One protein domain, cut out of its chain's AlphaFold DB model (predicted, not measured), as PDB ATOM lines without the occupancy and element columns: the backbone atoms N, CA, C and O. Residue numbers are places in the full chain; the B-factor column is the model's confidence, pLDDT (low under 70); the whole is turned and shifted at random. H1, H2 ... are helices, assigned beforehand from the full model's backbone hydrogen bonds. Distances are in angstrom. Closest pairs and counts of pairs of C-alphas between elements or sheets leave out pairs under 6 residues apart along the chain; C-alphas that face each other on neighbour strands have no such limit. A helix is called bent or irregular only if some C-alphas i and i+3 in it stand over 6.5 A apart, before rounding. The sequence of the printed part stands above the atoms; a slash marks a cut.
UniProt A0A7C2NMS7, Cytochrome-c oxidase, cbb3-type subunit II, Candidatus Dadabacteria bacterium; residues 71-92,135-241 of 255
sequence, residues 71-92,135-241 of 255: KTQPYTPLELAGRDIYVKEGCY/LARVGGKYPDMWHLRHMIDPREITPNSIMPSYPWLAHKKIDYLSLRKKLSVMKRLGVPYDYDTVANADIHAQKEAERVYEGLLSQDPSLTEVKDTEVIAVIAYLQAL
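Overview. This is residues 71 to 92 and 135 to 241 of the 255 residues of the protein "Cytochrome-c oxidase, cbb3-type subunit II" of Candidatus Dadabacteria bacterium (UniProt A0A7C2NMS7). The long helix H7 runs along one side of a helical body, and in the middle H8 and H1 cross each other, with H7 nearly at right angles to both. H5 and the short H6 form one end of the length, and H2 with the short H3 and H4 forms the other. The printed part has 129 residues with eight named helices, H1 to H8 in chain order, and no named strand; its class is all helix. It is compact, with a radius of gyration of the C-alphas of 14.7 A, yet elongated in outline, spanning 45 by 29 by 23 A.

Along the chain. H7, the longest helix, holds residues 201 to 217 and measures 24.1 A from C-alpha 201 at (-34.935, 9.913, -34.433) to C-alpha 217. H8 is residues 230 to 240, 15.7 A, ending with C-alpha 240 at (-29.338, -2.691, -24.141). H1 is residues 77 to 88, 16.6 A, beginning with C-alpha 77 at (-33.230, 4.995, -32.429). H5, residues 177 to 188, is 18.4 A long and only just irregular: C-alphas 177 and 180 are 6.6 A apart. H2 is residues 144 to 152, 12.5 A. The short helices are H3, residues 154 to 157, H4, residues 167 to 170, and H6, residues 195 to 199.

Arrangement. The helix packing is mostly crossed, with no shallow tilt among the touching pairs that have a tilt. H7 touches H8 with residues 209 to 213 alone, about perpendicular at 89 degrees; the closest C-alphas, of Ala 209 and Ile 232, are 6.3 A apart. H1 touches H8 at 73 degrees, about perpendicular, the closest C-alphas being those of Gly 82 and Val 234, 3.9 A apart. H1 touches H7 with residues 77 to 78 alone, Leu 78 and Ala 205 having the closest C-alphas at 4.6 A. H5 touches H7 at a steep tilt of 61 degrees, opposite ways; H7 touches H5 with residues 201 to 202 alone, and the closest C-alphas, those of Arg 180 and Ala 201, are 5.3 A apart. H6 touches H5, with the C-alphas of Arg 180 and Val 198 closest at 5.4 A. H2 touches H8 at a steep tilt of 50 degrees, opposite ways, with the C-alphas of Asp 144 and Ile 235 closest at 6.3 A. H3 touches H2, with the C-alphas of His 150 and Ile 157 closest at 5.9 A. H4 touches H8, with the C-alphas of Leu 169 and Val 231 closest at 4.8 A. H2 and H5 are apart. Every O i to N i+4 pair is within hydrogen-bond range in H1, H2, H6, H7 and H8, and 7 of 8 in H5; H3 and H4 are too short for such a pair, with 0 of 1 and 1 of 1 O i to N i+3 pairs within range.

Size, cuts and confidence. The two C-alphas farthest apart, of Asn 160 and Tyr 195, are 46.6 A apart. Residues 93 to 134 are not printed, and C-alphas 92 and 135 are 9.6 A apart across this cut. Residues 218 to 229 form the long link from H7 to H8. The mean pLDDT of the printed part is 95.7, and no printed residue is under 70.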
ATOM      1  N   LYS A  71     -43.594  -3.743 -18.053       82.50
ATOM      2  CA  LYS A  71     -43.316  -3.424 -19.456       82.50
ATOM      3  C   LYS A  71     -41.878  -2.939 -19.618       82.50
ATOM      4  O   LYS A  71     -41.408  -2.082 -18.874       82.50
ATOM      5  N   THR A  72     -41.199  -3.498 -20.614       86.50
ATOM      6  CA  THR A  72     -39.865  -3.053 -21.018       86.50
ATOM      7  C   THR A  72     -39.937  -1.670 -21.662       86.50
ATOM      8  O   THR A  72     -40.981  -1.281 -22.193       86.50
ATOM      9  N   GLN A  73     -38.829  -0.937 -21.654       90.38
ATOM     10  CA  GLN A  73     -38.690   0.286 -22.444       90.38
ATOM     11  C   GLN A  73     -38.446  -0.048 -23.929       90.38
ATOM     12  O   GLN A  73     -37.753  -1.030 -24.219       90.38
ATOM     13  N   PRO A  74     -38.991   0.734 -24.883       93.62
ATOM     14  CA  PRO A  74     -38.644   0.612 -26.299       93.62
ATOM     15  C   PRO A  74     -37.153   0.840 -26.563       93.62
ATOM     16  O   PRO A  74     -36.488   1.572 -25.827       93.62
ATOM     17  N   TYR A  75     -36.645   0.266 -27.656       95.75
ATOM     18  CA  TYR A  75     -35.290   0.561 -28.121       95.75
ATOM     19  C   TYR A  75     -35.153   2.032 -28.503       95.75
ATOM     20  O   TYR A  75     -36.061   2.598 -29.121       95.75
ATOM     21  N   THR A  76     -34.013   2.639 -28.196       96.88
ATOM     22  CA  THR A  76     -33.657   3.950 -28.747       96.88
ATOM     23  C   THR A  76     -33.489   3.863 -30.272       96.88
ATOM     24  O   THR A  76     -33.365   2.767 -30.833       96.88
ATOM     25  N   PRO A  77     -33.478   5.000 -30.991       97.62
ATOM     26  CA  PRO A  77     -33.230   4.995 -32.429       97.62
ATOM     27  C   PRO A  77     -31.915   4.310 -32.837       97.62
ATOM     28  O   PRO A  77     -31.898   3.591 -33.837       97.62
ATOM     29  N   LEU A  78     -30.838   4.483 -32.060       97.94
ATOM     30  CA  LEU A  78     -29.550   3.845 -32.338       97.94
ATOM     31  C   LEU A  78     -29.581   2.342 -32.037       97.94
ATOM     32  O   LEU A  78     -29.117   1.548 -32.853       97.94
ATOM     33  N   GLU A  79     -30.169   1.940 -30.908       97.88
ATOM     34  CA  GLU A  79     -30.350   0.528 -30.554       97.88
ATOM     35  C   GLU A  79     -31.181  -0.210 -31.613       97.88
ATOM     36  O   GLU A  79     -30.852  -1.333 -31.993       97.88
ATOM     37  N   LEU A  80     -32.230   0.426 -32.150       97.69
ATOM     38  CA  LEU A  80     -33.028  -0.151 -33.233       97.69
ATOM     39  C   LEU A  80     -32.199  -0.315 -34.517       97.69
ATOM     40  O   LEU A  80     -32.303  -1.343 -35.184       97.69
ATOM     41  N   ALA A  81     -31.346   0.658 -34.848       98.06
ATOM     42  CA  ALA A  81     -30.416   0.544 -35.972       98.06
ATOM     43  C   ALA A  81     -29.439  -0.629 -35.778       98.06
ATOM     44  O   ALA A  81     -29.234  -1.429 -36.692       98.06
ATOM     45  N   GLY A  82     -28.883  -0.763 -34.572       98.12
ATOM     46  CA  GLY A  82     -27.976  -1.845 -34.197       98.12
ATOM     47  C   GLY A  82     -28.624  -3.215 -34.276       98.12
ATOM     48  O   GLY A  82     -28.022  -4.165 -34.774       98.12
ATOM     49  N   ARG A  83     -29.883  -3.306 -33.852       98.00
ATOM     50  CA  ARG A  83     -30.706  -4.506 -33.978       98.00
ATOM     51  C   ARG A  83     -30.930  -4.894 -35.436       98.00
ATOM     52  O   ARG A  83     -30.816  -6.066 -35.779       98.00
ATOM     53  N   ASP A  84     -31.227  -3.932 -36.304       98.00
ATOM     54  CA  ASP A  84     -31.385  -4.206 -37.735       98.00
ATOM     55  C   ASP A  84     -30.079  -4.719 -38.351       98.00
ATOM     56  O   ASP A  84     -30.107  -5.634 -39.173       98.00
ATOM     57  N   ILE A  85     -28.932  -4.184 -37.924       98.19
ATOM     58  CA  ILE A  85     -27.614  -4.674 -38.343       98.19
ATOM     59  C   ILE A  85     -27.361  -6.083 -37.788       98.19
ATOM     60  O   ILE A  85     -26.932  -6.952 -38.538       98.19
ATOM     61  N   TYR A  86     -27.706  -6.360 -36.529       98.38
ATOM     62  CA  TYR A  86     -27.627  -7.705 -35.940       98.38
ATOM     63  C   TYR A  86     -28.420  -8.740 -36.758       98.38
ATOM     64  O   TYR A  86     -27.953  -9.860 -36.978       98.38
ATOM     65  N   VAL A  87     -29.601  -8.358 -37.255       98.00
ATOM     66  CA  VAL A  87     -30.409  -9.198 -38.150       98.00
ATOM     67  C   VAL A  87     -29.775  -9.302 -39.539       98.00
ATOM     68  O   VAL A  87     -29.685 -10.407 -40.073       98.00
ATOM     69  N   LYS A  88     -29.305  -8.186 -40.112       97.50
ATOM     70  CA  LYS A  88     -28.635  -8.123 -41.426       97.50
ATOM     71  C   LYS A  88     -27.423  -9.053 -41.495       97.50
ATOM     72  O   LYS A  88     -27.236  -9.739 -42.491       97.50
ATOM     73  N   GLU A  89     -26.627  -9.077 -40.431       97.88
ATOM     74  CA  GLU A  89     -25.389  -9.857 -40.321       97.88
ATOM     75  C   GLU A  89     -25.626 -11.321 -39.903       97.88
ATOM     76  O   GLU A  89     -24.685 -12.113 -39.825       97.88
ATOM     77  N   GLY A  90     -26.882 -11.711 -39.642       97.19
ATOM     78  CA  GLY A  90     -27.245 -13.096 -39.344       97.19
ATOM     79  C   GLY A  90     -26.786 -13.587 -37.971       97.19
ATOM     80  O   GLY A  90     -26.690 -14.796 -37.756       97.19
ATOM     81  N   CYS A  91     -26.526 -12.689 -37.017       97.50
ATOM     82  CA  CYS A  91     -26.018 -13.050 -35.690       97.50
ATOM     83  C   CYS A  91     -26.931 -14.057 -34.959       97.50
ATOM     84  O   CYS A  91     -26.450 -14.930 -34.232       97.50
ATOM     85  N   TYR A  92     -28.242 -13.998 -35.220       96.94
ATOM     86  CA  TYR A  92     -29.255 -14.920 -34.687       96.94
ATOM     87  C   TYR A  92     -29.056 -16.393 -35.094       96.94
ATOM     88  O   TYR A  92     -29.605 -17.288 -34.452       96.94
ATOM     89  N   LEU A 135     -27.149 -14.179 -25.695       97.69
ATOM     90  CA  LEU A 135     -26.905 -12.738 -25.601       97.69
ATOM     91  C   LEU A 135     -27.997 -11.967 -24.849       97.69
ATOM     92  O   LEU A 135     -27.839 -10.766 -24.652       97.69
ATOM     93  N   ALA A 136     -29.072 -12.604 -24.372       96.31
ATOM     94  CA  ALA A 136     -30.208 -11.901 -23.753       96.31
ATOM     95  C   ALA A 136     -29.846 -11.089 -22.491       96.31
ATOM     96  O   ALA A 136     -30.661 -10.302 -22.009       96.31
ATOM     97  N   ARG A 137     -28.654 -11.316 -21.927       95.75
ATOM     98  CA  ARG A 137     -28.122 -10.684 -20.709       95.75
ATOM     99  C   ARG A 137     -26.697 -10.157 -20.899       95.75
ATOM    100  O   ARG A 137     -25.923 -10.111 -19.946       95.75
ATOM    101  N   VAL A 138     -26.303  -9.842 -22.134       96.75
ATOM    102  CA  VAL A 138     -24.942  -9.353 -22.412       96.75
ATOM    103  C   VAL A 138     -24.753  -7.884 -22.021       96.75
ATOM    104  O   VAL A 138     -23.618  -7.465 -21.803       96.75
ATOM    105  N   GLY A 139     -25.840  -7.122 -21.858       95.75
ATOM    106  CA  GLY A 139     -25.780  -5.710 -21.511       95.75
ATOM    107  C   GLY A 139     -24.983  -5.444 -20.235       95.75
ATOM    108  O   GLY A 139     -25.271  -5.997 -19.170       95.75
ATOM    109  N   GLY A 140     -23.958  -4.603 -20.336       93.31
ATOM    110  CA  GLY A 140     -23.040  -4.247 -19.254       93.31
ATOM    111  C   GLY A 140     -22.085  -5.361 -18.810       93.31
ATOM    112  O   GLY A 140     -21.346  -5.159 -17.850       93.31
ATOM    113  N   LYS A 141     -22.086  -6.533 -19.460       95.06
ATOM    114  CA  LYS A 141     -21.174  -7.638 -19.121       95.06
ATOM    115  C   LYS A 141     -19.757  -7.401 -19.643       95.06
ATOM    116  O   LYS A 141     -18.796  -7.813 -18.998       95.06
ATOM    117  N   TYR A 142     -19.639  -6.758 -20.803       96.06
ATOM    118  CA  TYR A 142     -18.371  -6.420 -21.441       96.06
ATOM    119  C   TYR A 142     -18.345  -4.924 -21.790       96.06
ATOM    120  O   TYR A 142     -19.398  -4.355 -22.089       96.06
ATOM    121  N   PRO A 143     -17.174  -4.264 -21.747       96.12
ATOM    122  CA  PRO A 143     -17.060  -2.864 -22.141       96.12
ATOM    123  C   PRO A 143     -17.219  -2.697 -23.658       96.12
ATOM    124  O   PRO A 143     -16.951  -3.619 -24.428       96.12
ATOM    125  N   ASP A 144     -17.582  -1.496 -24.105       96.94
ATOM    126  CA  ASP A 144     -17.778  -1.190 -25.532       96.94
ATOM    127  C   ASP A 144     -16.539  -1.509 -26.380       96.94
ATOM    128  O   ASP A 144     -16.655  -2.052 -27.477       96.94
ATOM    129  N   MET A 145     -15.341  -1.268 -25.838       96.00
ATOM    130  CA  MET A 145     -14.075  -1.604 -26.494       96.00
ATOM    131  C   MET A 145     -13.915  -3.111 -26.727       96.00
ATOM    132  O   MET A 145     -13.416  -3.532 -27.771       96.00
ATOM    133  N   TRP A 146     -14.368  -3.936 -25.778       96.94
ATOM    134  CA  TRP A 146     -14.364  -5.390 -25.943       96.94
ATOM    135  C   TRP A 146     -15.282  -5.786 -27.094       96.94
ATOM    136  O   TRP A 146     -14.877  -6.575 -27.941       96.94
ATOM    137  N   HIS A 147     -16.479  -5.197 -27.173       97.56
ATOM    138  CA  HIS A 147     -17.403  -5.460 -28.274       97.56
ATOM    139  C   HIS A 147     -16.827  -5.028 -29.624       97.56
ATOM    140  O   HIS A 147     -16.908  -5.797 -30.578       97.56
ATOM    141  N   LEU A 148     -16.202  -3.849 -29.706       96.75
ATOM    142  CA  LEU A 148     -15.554  -3.365 -30.927       96.75
ATOM    143  C   LEU A 148     -14.477  -4.342 -31.415       96.75
ATOM    144  O   LEU A 148     -14.545  -4.820 -32.548       96.75
ATOM    145  N   ARG A 149     -13.512  -4.681 -30.552       96.25
ATOM    146  CA  ARG A 149     -12.418  -5.595 -30.910       96.25
ATOM    147  C   ARG A 149     -12.929  -6.991 -31.231       96.25
ATOM    148  O   ARG A 149     -12.515  -7.573 -32.224       96.25
ATOM    149  N   HIS A 150     -13.885  -7.496 -30.451       97.31
ATOM    150  CA  HIS A 150     -14.489  -8.801 -30.697       97.31
ATOM    151  C   HIS A 150     -15.236  -8.855 -32.034       97.31
ATOM    152  O   HIS A 150     -15.221  -9.892 -32.680       97.31
ATOM    153  N   MET A 151     -15.862  -7.764 -32.487       97.12
ATOM    154  CA  MET A 151     -16.495  -7.718 -33.811       97.12
ATOM    155  C   MET A 151     -15.465  -7.666 -34.946       97.12
ATOM    156  O   MET A 151     -15.673  -8.304 -35.974       97.12
ATOM    157  N   ILE A 152     -14.353  -6.946 -34.775       96.50
ATOM    158  CA  ILE A 152     -13.283  -6.860 -35.785       96.50
ATOM    159  C   ILE A 152     -12.558  -8.207 -35.904       96.50
ATOM    160  O   ILE A 152     -12.536  -8.824 -36.976       96.50
ATOM    161  N   ASP A 153     -12.023  -8.704 -34.789       97.44
ATOM    162  CA  ASP A 153     -11.396 -10.014 -34.695       97.44
ATOM    163  C   ASP A 153     -11.780 -10.732 -33.387       97.44
ATOM    164  O   ASP A 153     -11.150 -10.551 -32.340       97.44
ATOM    165  N   PRO A 154     -12.778 -11.635 -33.442       97.62
ATOM    166  CA  PRO A 154     -13.168 -12.428 -32.288       97.62
ATOM    167  C   PRO A 154     -12.023 -13.241 -31.673       97.62
ATOM    168  O   PRO A 154     -12.082 -13.540 -30.478       97.62
ATOM    169  N   ARG A 155     -11.006 -13.623 -32.464       97.56
ATOM    170  CA  ARG A 155      -9.894 -14.471 -32.007       97.56
ATOM    171  C   ARG A 155      -8.828 -13.689 -31.241       97.56
ATOM    172  O   ARG A 155      -8.130 -14.307 -30.442       97.56
ATOM    173  N   GLU A 156      -8.746 -12.368 -31.416       95.31
ATOM    174  CA  GLU A 156      -7.875 -11.499 -30.604       95.31
ATOM    175  C   GLU A 156      -8.321 -11.510 -29.136       95.31
ATOM    176  O   GLU A 156      -7.508 -11.547 -28.215       95.31
ATOM    177  N   ILE A 157      -9.636 -11.522 -28.921       94.44
ATOM    178  CA  ILE A 157     -10.248 -11.406 -27.597       94.44
ATOM    179  C   ILE A 157     -10.584 -12.767 -26.987       94.44
ATOM    180  O   ILE A 157     -10.521 -12.957 -25.773       94.44
ATOM    181  N   THR A 158     -11.002 -13.724 -27.810       93.69
ATOM    182  CA  THR A 158     -11.354 -15.078 -27.379       93.69
ATOM    183  C   THR A 158     -10.600 -16.078 -28.247       93.69
ATOM    184  O   THR A 158     -11.043 -16.378 -29.362       93.69
ATOM    185  N   PRO A 159      -9.473 -16.625 -27.752       94.69
ATOM    186  CA  PRO A 159      -8.712 -17.630 -28.478       94.69
ATOM    187  C   PRO A 159      -9.607 -18.794 -28.908       94.69
ATOM    188  O   PRO A 159     -10.437 -19.270 -28.133       94.69
ATOM    189  N   ASN A 160      -9.435 -19.258 -30.148       94.75
ATOM    190  CA  ASN A 160     -10.249 -20.314 -30.765       94.75
ATOM    191  C   ASN A 160     -11.739 -19.970 -30.949       94.75
ATOM    192  O   ASN A 160     -12.566 -20.873 -31.101       94.75
ATOM    193  N   SER A 161     -12.106 -18.684 -30.957       96.44
ATOM    194  CA  SER A 161     -13.454 -18.280 -31.359       96.44
ATOM    195  C   SER A 161     -13.749 -18.730 -32.792       96.44
ATOM    196  O   SER A 161     -12.986 -18.454 -33.715       96.44
ATOM    197  N   ILE A 162     -14.890 -19.392 -32.974       96.94
ATOM    198  CA  ILE A 162     -15.430 -19.784 -34.285       96.94
ATOM    199  C   ILE A 162     -16.350 -18.711 -34.885       96.94
ATOM    200  O   ILE A 162     -16.943 -18.923 -35.942       96.94
ATOM    201  N   MET A 163     -16.511 -17.574 -34.199       98.06
ATOM    202  CA  MET A 163     -17.283 -16.446 -34.709       98.06
ATOM    203  C   MET A 163     -16.568 -15.833 -35.930       98.06
ATOM    204  O   MET A 163     -15.347 -15.619 -35.880       98.06
ATOM    205  N   PRO A 164     -17.296 -15.541 -37.023       97.81
ATOM    206  CA  PRO A 164     -16.753 -14.787 -38.148       97.81
ATOM    207  C   PRO A 164     -16.286 -13.391 -37.726       97.81
ATOM    208  O   PRO A 164     -16.812 -12.801 -36.788       97.81
ATOM    209  N   SER A 165     -15.303 -12.854 -38.443       98.00
ATOM    210  CA  SER A 165     -14.896 -11.454 -38.301       98.00
ATOM    211  C   SER A 165     -15.842 -10.535 -39.068       98.00
ATOM    212  O   SER A 165     -16.176 -10.835 -40.212       98.00
ATOM    213  N   TYR A 166     -16.192  -9.395 -38.473       98.00
ATOM    214  CA  TYR A 166     -17.056  -8.353 -39.039       98.00
ATOM    215  C   TYR A 166     -16.349  -6.979 -39.134       98.00
ATOM    216  O   TYR A 166     -16.917  -5.961 -38.728       98.00
ATOM    217  N   PRO A 167     -15.121  -6.880 -39.688       97.12
ATOM    218  CA  PRO A 167     -14.350  -5.633 -39.704       97.12
ATOM    219  C   PRO A 167     -15.044  -4.522 -40.499       97.12
ATOM    220  O   PRO A 167     -14.883  -3.345 -40.195       97.12
ATOM    221  N   TRP A 168     -15.883  -4.870 -41.481       97.19
ATOM    222  CA  TRP A 168     -16.635  -3.886 -42.264       97.19
ATOM    223  C   TRP A 168     -17.595  -3.043 -41.422       97.19
ATOM    224  O   TRP A 168     -17.906  -1.922 -41.826       97.19
ATOM    225  N   LEU A 169     -18.051  -3.534 -40.264       97.38
ATOM    226  CA  LEU A 169     -18.914  -2.762 -39.369       97.38
ATOM    227  C   LEU A 169     -18.198  -1.531 -38.800       97.38
ATOM    228  O   LEU A 169     -18.861  -0.541 -38.507       97.38
ATOM    229  N   ALA A 170     -16.866  -1.569 -38.692       96.06
ATOM    230  CA  ALA A 170     -16.048  -0.447 -38.234       96.06
ATOM    231  C   ALA A 170     -15.793   0.610 -39.324       96.06
ATOM    232  O   ALA A 170     -15.211   1.649 -39.037       96.06
ATOM    233  N   HIS A 171     -16.232   0.368 -40.566       95.19
ATOM    234  CA  HIS A 171     -16.027   1.288 -41.692       95.19
ATOM    235  C   HIS A 171     -17.339   1.734 -42.354       95.19
ATOM    236  O   HIS A 171     -17.434   2.856 -42.855       95.19
ATOM    237  N   LYS A 172     -18.377   0.887 -42.358       96.88
ATOM    238  CA  LYS A 172     -19.699   1.233 -42.900       96.88
ATOM    239  C   LYS A 172     -20.396   2.244 -42.001       96.88
ATOM    240  O   LYS A 172     -20.419   2.062 -40.790       96.88
ATOM    241  N   LYS A 173     -20.987   3.286 -42.588       96.81
ATOM    242  CA  LYS A 173     -21.712   4.333 -41.854       96.81
ATOM    243  C   LYS A 173     -23.169   3.953 -41.594       96.81
ATOM    244  O   LYS A 173     -23.781   3.247 -42.393       96.81
ATOM    245  N   ILE A 174     -23.717   4.452 -40.488       95.94
ATOM    246  CA  ILE A 174     -25.130   4.278 -40.127       95.94
ATOM    247  C   ILE A 174     -26.007   5.172 -41.018       95.94
ATOM    248  O   ILE A 174     -25.754   6.366 -41.161       95.94
ATOM    249  N   ASP A 175     -27.090   4.615 -41.570       95.56
ATOM    250  CA  ASP A 175     -28.127   5.396 -42.258       95.56
ATOM    251  C   ASP A 175     -29.134   5.982 -41.255       95.56
ATOM    252  O   ASP A 175     -30.216   5.429 -41.011       95.56
ATOM    253  N   TYR A 176     -28.766   7.125 -40.669       96.06
ATOM    254  CA  TYR A 176     -29.604   7.857 -39.717       96.06
ATOM    255  C   TYR A 176     -30.929   8.345 -40.324       96.06
ATOM    256  O   TYR A 176     -31.944   8.398 -39.626       96.06
ATOM    257  N   LEU A 177     -30.961   8.662 -41.623       93.56
ATOM    258  CA  LEU A 177     -32.148   9.213 -42.288       93.56
ATOM    259  C   LEU A 177     -33.291   8.193 -42.338       93.56
ATOM    260  O   LEU A 177     -34.467   8.555 -42.217       93.56
ATOM    261  N   SER A 178     -32.962   6.904 -42.450       95.31
ATOM    262  CA  SER A 178     -33.959   5.828 -42.441       95.31
ATOM    263  C   SER A 178     -34.688   5.662 -41.099       95.31
ATOM    264  O   SER A 178     -35.796   5.110 -41.068       95.31
ATOM    265  N   LEU A 179     -34.117   6.149 -39.989       95.94
ATOM    266  CA  LEU A 179     -34.611   5.863 -38.637       95.94
ATOM    267  C   LEU A 179     -35.990   6.457 -38.367       95.94
ATOM    268  O   LEU A 179     -36.831   5.776 -37.783       95.94
ATOM    269  N   ARG A 180     -36.279   7.664 -38.867       95.88
ATOM    270  CA  ARG A 180     -37.607   8.292 -38.707       95.88
ATOM    271  C   ARG A 180     -38.715   7.404 -39.277       95.88
ATOM    272  O   ARG A 180     -39.733   7.155 -38.628       95.88
ATOM    273  N   LYS A 181     -38.489   6.855 -40.477       96.88
ATOM    274  CA  LYS A 181     -39.429   5.933 -41.132       96.88
ATOM    275  C   LYS A 181     -39.569   4.634 -40.341       96.88
ATOM    276  O   LYS A 181     -40.690   4.169 -40.138       96.88
ATOM    277  N   LYS A 182     -38.460   4.056 -39.872       96.31
ATOM    278  CA  LYS A 182     -38.470   2.812 -39.087       96.31
ATOM    279  C   LYS A 182     -39.230   2.972 -37.770       96.31
ATOM    280  O   LYS A 182     -40.113   2.168 -37.483       96.31
ATOM    281  N   LEU A 183     -38.969   4.039 -37.015       96.69
ATOM    282  CA  LEU A 183     -39.673   4.316 -35.760       96.69
ATOM    283  C   LEU A 183     -41.161   4.597 -35.988       96.69
ATOM    284  O   LEU A 183     -41.990   4.119 -35.218       96.69
ATOM    285  N   SER A 184     -41.516   5.297 -37.069       97.06
ATOM    286  CA  SER A 184     -42.917   5.496 -37.461       97.06
ATOM    287  C   SER A 184     -43.640   4.162 -37.699       97.06
ATOM    288  O   SER A 184     -44.746   3.949 -37.194       97.06
ATOM    289  N   VAL A 185     -42.993   3.219 -38.394       97.12
ATOM    290  CA  VAL A 185     -43.531   1.863 -38.600       97.12
ATOM    291  C   VAL A 185     -43.649   1.113 -37.275       97.12
ATOM    292  O   VAL A 185     -44.705   0.551 -36.993       97.12
ATOM    293  N   MET A 186     -42.623   1.139 -36.426       96.50
ATOM    294  CA  MET A 186     -42.668   0.480 -35.115       96.50
ATOM    295  C   MET A 186     -43.776   1.051 -34.222       96.50
ATOM    296  O   MET A 186     -44.505   0.287 -33.587       96.50
ATOM    297  N   LYS A 187     -43.980   2.375 -34.244       95.50
ATOM    298  CA  LYS A 187     -45.099   3.037 -33.563       95.50
ATOM    299  C   LYS A 187     -46.446   2.537 -34.081       95.50
ATOM    300  O   LYS A 187     -47.304   2.161 -33.285       95.50
ATOM    301  N   ARG A 188     -46.618   2.439 -35.405       95.69
ATOM    302  CA  ARG A 188     -47.830   1.869 -36.025       95.69
ATOM    303  C   ARG A 188     -48.068   0.410 -35.622       95.69
ATOM    304  O   ARG A 188     -49.214  -0.010 -35.514       95.69
ATOM    305  N   LEU A 189     -47.003  -0.351 -35.377       93.12
ATOM    306  CA  LEU A 189     -47.067  -1.741 -34.916       93.12
ATOM    307  C   LEU A 189     -47.292  -1.874 -33.396       93.12
ATOM    308  O   LEU A 189     -47.296  -2.996 -32.882       93.12
ATOM    309  N   GLY A 190     -47.498  -0.762 -32.683       90.75
ATOM    310  CA  GLY A 190     -47.888  -0.730 -31.272       90.75
ATOM    311  C   GLY A 190     -46.751  -0.470 -30.283       90.75
ATOM    312  O   GLY A 190     -46.966  -0.620 -29.082       90.75
ATOM    313  N   VAL A 191     -45.552  -0.096 -30.743       93.44
ATOM    314  CA  VAL A 191     -44.473   0.345 -29.842       93.44
ATOM    315  C   VAL A 191     -44.766   1.776 -29.360       93.44
ATOM    316  O   VAL A 191     -45.036   2.643 -30.193       93.44
ATOM    317  N   PRO A 192     -44.723   2.068 -28.048       92.88
ATOM    318  CA  PRO A 192     -45.130   3.362 -27.502       92.88
ATOM    319  C   PRO A 192     -44.037   4.436 -27.652       92.88
ATOM    320  O   PRO A 192     -43.542   4.970 -26.666       92.88
ATOM    321  N   TYR A 193     -43.647   4.762 -28.887       94.25
ATOM    322  CA  TYR A 193     -42.757   5.895 -29.156       94.25
ATOM    323  C   TYR A 193     -43.500   7.227 -29.056       94.25
ATOM    324  O   TYR A 193     -44.614   7.358 -29.578       94.25
ATOM    325  N   ASP A 194     -42.865   8.239 -28.468       93.81
ATOM    326  CA  ASP A 194     -43.364   9.612 -28.522       93.81
ATOM    327  C   ASP A 194     -43.216  10.214 -29.934       93.81
ATOM    328  O   ASP A 194     -42.390   9.770 -30.733       93.81
ATOM    329  N   TYR A 195     -44.060  11.189 -30.284       93.25
ATOM    330  CA  TYR A 195     -43.984  11.848 -31.592       93.25
ATOM    331  C   TYR A 195     -42.680  12.625 -31.787       93.25
ATOM    332  O   TYR A 195     -42.147  12.595 -32.897       93.25
ATOM    333  N   ASP A 196     -42.145  13.240 -30.731       92.88
ATOM    334  CA  ASP A 196     -40.865  13.948 -30.788       92.88
ATOM    335  C   ASP A 196     -39.719  12.975 -31.081       92.88
ATOM    336  O   ASP A 196     -38.938  13.185 -32.007       92.88
ATOM    337  N   THR A 197     -39.705  11.824 -30.398       92.94
ATOM    338  CA  THR A 197     -38.704  10.771 -30.632       92.94
ATOM    339  C   THR A 197     -38.724  10.259 -32.072       92.94
ATOM    340  O   THR A 197     -37.673   9.977 -32.641       92.94
ATOM    341  N   VAL A 198     -39.908  10.131 -32.683       95.12
ATOM    342  CA  VAL A 198     -40.034   9.709 -34.091       95.12
ATOM    343  C   VAL A 198     -39.556  10.812 -35.040       95.12
ATOM    344  O   VAL A 198     -38.878  10.512 -36.024       95.12
ATOM    345  N   ALA A 199     -39.905  12.072 -34.765       94.81
ATOM    346  CA  ALA A 199     -39.541  13.214 -35.600       94.81
ATOM    347  C   ALA A 199     -38.031  13.493 -35.580       94.81
ATOM    348  O   ALA A 199     -37.459  13.779 -36.631       94.81
ATOM    349  N   ASN A 200     -37.396  13.333 -34.418       95.94
ATOM    350  CA  ASN A 200     -35.982  13.620 -34.166       95.94
ATOM    351  C   ASN A 200     -35.123  12.347 -34.047       95.94
ATOM    352  O   ASN A 200     -34.062  12.363 -33.420       95.94
ATOM    353  N   ALA A 201     -35.577  11.221 -34.607       96.38
ATOM    354  CA  ALA A 201     -34.935   9.913 -34.433       96.38
ATOM    355  C   ALA A 201     -33.449   9.899 -34.842       96.38
ATOM    356  O   ALA A 201     -32.623   9.286 -34.172       96.38
ATOM    357  N   ASP A 202     -33.113  10.594 -35.925       96.62
ATOM    358  CA  ASP A 202     -31.752  10.805 -36.421       96.62
ATOM    359  C   ASP A 202     -30.888  11.593 -35.430       96.62
ATOM    360  O   ASP A 202     -29.780  11.164 -35.120       96.62
ATOM    361  N   ILE A 203     -31.414  12.686 -34.871       95.94
ATOM    362  CA  ILE A 203     -30.701  13.531 -33.900       95.94
ATOM    363  C   ILE A 203     -30.437  12.748 -32.610       95.94
ATOM    364  O   ILE A 203     -29.327  12.761 -32.075       95.94
ATOM    365  N   HIS A 204     -31.444  12.028 -32.113       95.62
ATOM    366  CA  HIS A 204     -31.292  11.172 -30.938       95.62
ATOM    367  C   HIS A 204     -30.261  10.064 -31.172       95.62
ATOM    368  O   HIS A 204     -29.426   9.831 -30.299       95.62
ATOM    369  N   ALA A 205     -30.287   9.420 -32.345       97.12
ATOM    370  CA  ALA A 205     -29.322   8.386 -32.700       97.12
ATOM    371  C   ALA A 205     -27.893   8.932 -32.779       97.12
ATOM    372  O   ALA A 205     -26.989   8.321 -32.222       97.12
ATOM    373  N   GLN A 206     -27.691  10.084 -33.424       97.06
ATOM    374  CA  GLN A 206     -26.380  10.727 -33.541       97.06
ATOM    375  C   GLN A 206     -25.810  11.097 -32.172       97.06
ATOM    376  O   GLN A 206     -24.666  10.772 -31.874       97.06
ATOM    377  N   LYS A 207     -26.626  11.699 -31.299       97.12
ATOM    378  CA  LYS A 207     -26.209  12.054 -29.935       97.12
ATOM    379  C   LYS A 207     -25.829  10.826 -29.106       97.12
ATOM    380  O   LYS A 207     -24.922  10.873 -28.278       97.12
ATOM    381  N   GLU A 208     -26.561   9.731 -29.270       96.69
ATOM    382  CA  GLU A 208     -26.239   8.475 -28.598       96.69
ATOM    383  C   GLU A 208     -24.969   7.833 -29.164       96.69
ATOM    384  O   GLU A 208     -24.130   7.373 -28.389       96.69
ATOM    385  N   ALA A 209     -24.793   7.866 -30.485       97.12
ATOM    386  CA  ALA A 209     -23.616   7.335 -31.161       97.12
ATOM    387  C   ALA A 209     -22.355   8.110 -30.776       97.12
ATOM    388  O   ALA A 209     -21.315   7.500 -30.540       97.12
ATOM    389  N   GLU A 210     -22.461   9.433 -30.641       96.62
ATOM    390  CA  GLU A 210     -21.385  10.296 -30.157       96.62
ATOM    391  C   GLU A 210     -20.951   9.904 -28.742       96.62
ATOM    392  O   GLU A 210     -19.762   9.724 -28.510       96.62
ATOM    393  N   ARG A 211     -21.893   9.632 -27.829       96.19
ATOM    394  CA  ARG A 211     -21.560   9.174 -26.469       96.19
ATOM    395  C   ARG A 211     -20.789   7.851 -26.465       96.19
ATOM    396  O   ARG A 211     -19.814   7.709 -25.731       96.19
ATOM    397  N   VAL A 212     -21.234   6.873 -27.256       95.69
ATOM    398  CA  VAL A 212     -20.547   5.572 -27.363       95.69
ATOM    399  C   VAL A 212     -19.158   5.762 -27.977       95.69
ATOM    400  O   VAL A 212     -18.175   5.202 -27.494       95.69
ATOM    401  N   TYR A 213     -19.054   6.601 -29.006       96.31
ATOM    402  CA  TYR A 213     -17.794   6.936 -29.661       96.31
ATOM    403  C   TYR A 213     -16.799   7.637 -28.725       96.31
ATOM    404  O   TYR A 213     -15.635   7.245 -28.679       96.31
ATOM    405  N   GLU A 214     -17.238   8.619 -27.936       95.25
ATOM    406  CA  GLU A 214     -16.415   9.276 -26.912       95.25
ATOM    407  C   GLU A 214     -15.908   8.271 -25.869       95.25
ATOM    408  O   GLU A 214     -14.732   8.295 -25.495       95.25
ATOM    409  N   GLY A 215     -16.764   7.330 -25.455       94.19
ATOM    410  CA  GLY A 215     -16.386   6.231 -24.566       94.19
ATOM    411  C   GLY A 215     -15.273   5.349 -25.143       94.19
ATOM    412  O   GLY A 215     -14.349   4.973 -24.418       94.19
ATOM    413  N   LEU A 216     -15.313   5.066 -26.447       95.00
ATOM    414  CA  LEU A 216     -14.270   4.315 -27.154       95.00
ATOM    415  C   LEU A 216     -12.974   5.125 -27.306       95.00
ATOM    416  O   LEU A 216     -11.903   4.612 -26.984       95.00
ATOM    417  N   LEU A 217     -13.062   6.391 -27.725       94.62
ATOM    418  CA  LEU A 217     -11.905   7.284 -27.879       94.62
ATOM    419  C   LEU A 217     -11.143   7.502 -26.572       94.62
ATOM    420  O   LEU A 217      -9.920   7.610 -26.584       94.62
ATOM    421  N   SER A 218     -11.856   7.566 -25.443       93.06
ATOM    422  CA  SER A 218     -11.228   7.722 -24.127       93.06
ATOM    423  C   SER A 218     -10.305   6.552 -23.762       93.06
ATOM    424  O   SER A 218      -9.372   6.722 -22.981       93.06
ATOM    425  N   GLN A 219     -10.554   5.373 -24.339       92.62
ATOM    426  CA  GLN A 219      -9.760   4.164 -24.131       92.62
ATOM    427  C   GLN A 219      -8.680   3.997 -25.203       92.62
ATOM    428  O   GLN A 219      -7.586   3.531 -24.890       92.62
ATOM    429  N   ASP A 220      -8.974   4.369 -26.452       91.75
ATOM    430  CA  ASP A 220      -8.022   4.325 -27.562       91.75
ATOM    431  C   ASP A 220      -8.208   5.536 -28.503       91.75
ATOM    432  O   ASP A 220      -9.115   5.545 -29.345       91.75
ATOM    433  N   PRO A 221      -7.330   6.553 -28.405       91.00
ATOM    434  CA  PRO A 221      -7.400   7.752 -29.238       91.00
ATOM    435  C   PRO A 221      -7.191   7.508 -30.740       91.00
ATOM    436  O   PRO A 221      -7.447   8.409 -31.538       91.00
ATOM    437  N   SER A 222      -6.712   6.327 -31.151       89.44
ATOM    438  CA  SER A 222      -6.455   6.018 -32.564       89.44
ATOM    439  C   SER A 222      -7.722   5.691 -33.367       89.44
ATOM    440  O   SER A 222      -7.695   5.726 -34.595       89.44
ATOM    441  N   LEU A 223      -8.858   5.446 -32.702       89.94
ATOM    442  CA  LEU A 223     -10.108   4.967 -33.311       89.94
ATOM    443  C   LEU A 223     -10.949   6.047 -34.016       89.94
ATOM    444  O   LEU A 223     -12.178   5.966 -34.054       89.94
ATOM    445  N   THR A 224     -10.313   7.056 -34.610       85.94
ATOM    446  CA  THR A 224     -11.010   8.209 -35.209       85.94
ATOM    447  C   THR A 224     -11.945   7.831 -36.364       85.94
ATOM    448  O   THR A 224     -12.965   8.484 -36.594       85.94
ATOM    449  N   GLU A 225     -11.647   6.739 -37.066       88.12
ATOM    450  CA  GLU A 225     -12.416   6.267 -38.222       88.12
ATOM    451  C   GLU A 225     -13.762   5.619 -37.848       88.12
ATOM    452  O   GLU A 225     -14.687   5.584 -38.669       88.12
ATOM    453  N   VAL A 226     -13.903   5.166 -36.593       91.56
ATOM    454  CA  VAL A 226     -15.072   4.417 -36.095       91.56
ATOM    455  C   VAL A 226     -16.288   5.328 -35.875       91.56
ATOM    456  O   VAL A 226     -17.409   4.842 -35.730       91.56
ATOM    457  N   LYS A 227     -16.126   6.655 -35.913       93.56
ATOM    458  CA  LYS A 227     -17.230   7.607 -35.726       93.56
ATOM    459  C   LYS A 227     -18.395   7.337 -36.690       93.56
ATOM    460  O   LYS A 227     -18.181   7.218 -37.895       93.56
ATOM    461  N   ASP A 228     -19.628   7.291 -36.184       93.50
ATOM    462  CA  ASP A 228     -20.859   7.085 -36.973       93.50
ATOM    463  C   ASP A 228     -20.910   5.775 -37.785       93.50
ATOM    464  O   ASP A 228     -21.562   5.699 -38.831       93.50
ATOM    465  N   THR A 229     -20.205   4.736 -37.335       97.44
ATOM    466  CA  THR A 229     -20.153   3.443 -38.032       97.44
ATOM    467  C   THR A 229     -21.146   2.424 -37.480       97.44
ATOM    468  O   THR A 229     -21.606   2.520 -36.343       97.44
ATOM    469  N   GLU A 230     -21.497   1.427 -38.292       98.06
ATOM    470  CA  GLU A 230     -22.466   0.380 -37.956       98.06
ATOM    471  C   GLU A 230     -22.105  -0.366 -36.661       98.06
ATOM    472  O   GLU A 230     -23.005  -0.750 -35.910       98.06
ATOM    473  N   VAL A 231     -20.813  -0.524 -36.349       97.75
ATOM    474  CA  VAL A 231     -20.375  -1.183 -35.108       97.75
ATOM    475  C   VAL A 231     -20.836  -0.430 -33.860       97.75
ATOM    476  O   VAL A 231     -21.223  -1.076 -32.894       97.75
ATOM    477  N   ILE A 232     -20.901   0.908 -33.886       97.81
ATOM    478  CA  ILE A 232     -21.407   1.707 -32.757       97.81
ATOM    479  C   ILE A 232     -22.876   1.379 -32.489       97.81
ATOM    480  O   ILE A 232     -23.270   1.172 -31.341       97.81
ATOM    481  N   ALA A 233     -23.684   1.284 -33.546       98.31
ATOM    482  CA  ALA A 233     -25.090   0.928 -33.411       98.31
ATOM    483  C   ALA A 233     -25.250  -0.489 -32.839       98.31
ATOM    484  O   ALA A 233     -26.039  -0.701 -31.919       98.31
ATOM    485  N   VAL A 234     -24.471  -1.457 -33.339       98.19
ATOM    486  CA  VAL A 234     -24.482  -2.838 -32.823       98.19
ATOM    487  C   VAL A 234     -24.070  -2.886 -31.353       98.19
ATOM    488  O   VAL A 234     -24.722  -3.578 -30.575       98.19
ATOM    489  N   ILE A 235     -23.042  -2.137 -30.951       98.25
ATOM    490  CA  ILE A 235     -22.621  -2.028 -29.546       98.25
ATOM    491  C   ILE A 235     -23.771  -1.491 -28.692       98.25
ATOM    492  O   ILE A 235     -24.124  -2.131 -27.704       98.25
ATOM    493  N   ALA A 236     -24.411  -0.389 -29.098       98.19
ATOM    494  CA  ALA A 236     -25.548   0.177 -28.371       98.19
ATOM    495  C   ALA A 236     -26.680  -0.850 -28.188       98.19
ATOM    496  O   ALA A 236     -27.187  -1.039 -27.082       98.19
ATOM    497  N   TYR A 237     -27.018  -1.590 -29.250       98.19
ATOM    498  CA  TYR A 237     -28.005  -2.667 -29.174       98.19
ATOM    499  C   TYR A 237     -27.600  -3.775 -28.191       98.19
ATOM    500  O   TYR A 237     -28.405  -4.159 -27.342       98.19
ATOM    501  N   LEU A 238     -26.362  -4.276 -28.264       98.12
ATOM    502  CA  LEU A 238     -25.879  -5.325 -27.360       98.12
ATOM    503  C   LEU A 238     -25.862  -4.857 -25.900       98.12
ATOM    504  O   LEU A 238     -26.243  -5.622 -25.014       98.12
ATOM    505  N   GLN A 239     -25.498  -3.598 -25.649       97.56
ATOM    506  CA  GLN A 239     -25.509  -3.021 -24.305       97.56
ATOM    507  C   GLN A 239     -26.922  -2.886 -23.719       97.56
ATOM    508  O   GLN A 239     -27.098  -2.954 -22.500       97.56
ATOM    509  N   ALA A 240     -27.943  -2.758 -24.566       96.12
ATOM    510  CA  ALA A 240     -29.338  -2.691 -24.141       96.12
ATOM    511  C   ALA A 240     -29.925  -4.055 -23.722       96.12
ATOM    512  O   ALA A 240     -30.894  -4.101 -22.951       96.12
ATOM    513  N   LEU A 241     -29.368  -5.172 -24.207       95.62
ATOM    514  CA  LEU A 241     -29.926  -6.510 -23.985       95.62
ATOM    515  C   LEU A 241     -29.926  -6.894 -22.497       95.62
ATOM    516  O   LEU A 241     -28.880  -7.003 -21.854       95.62
TER     517      LEU A 241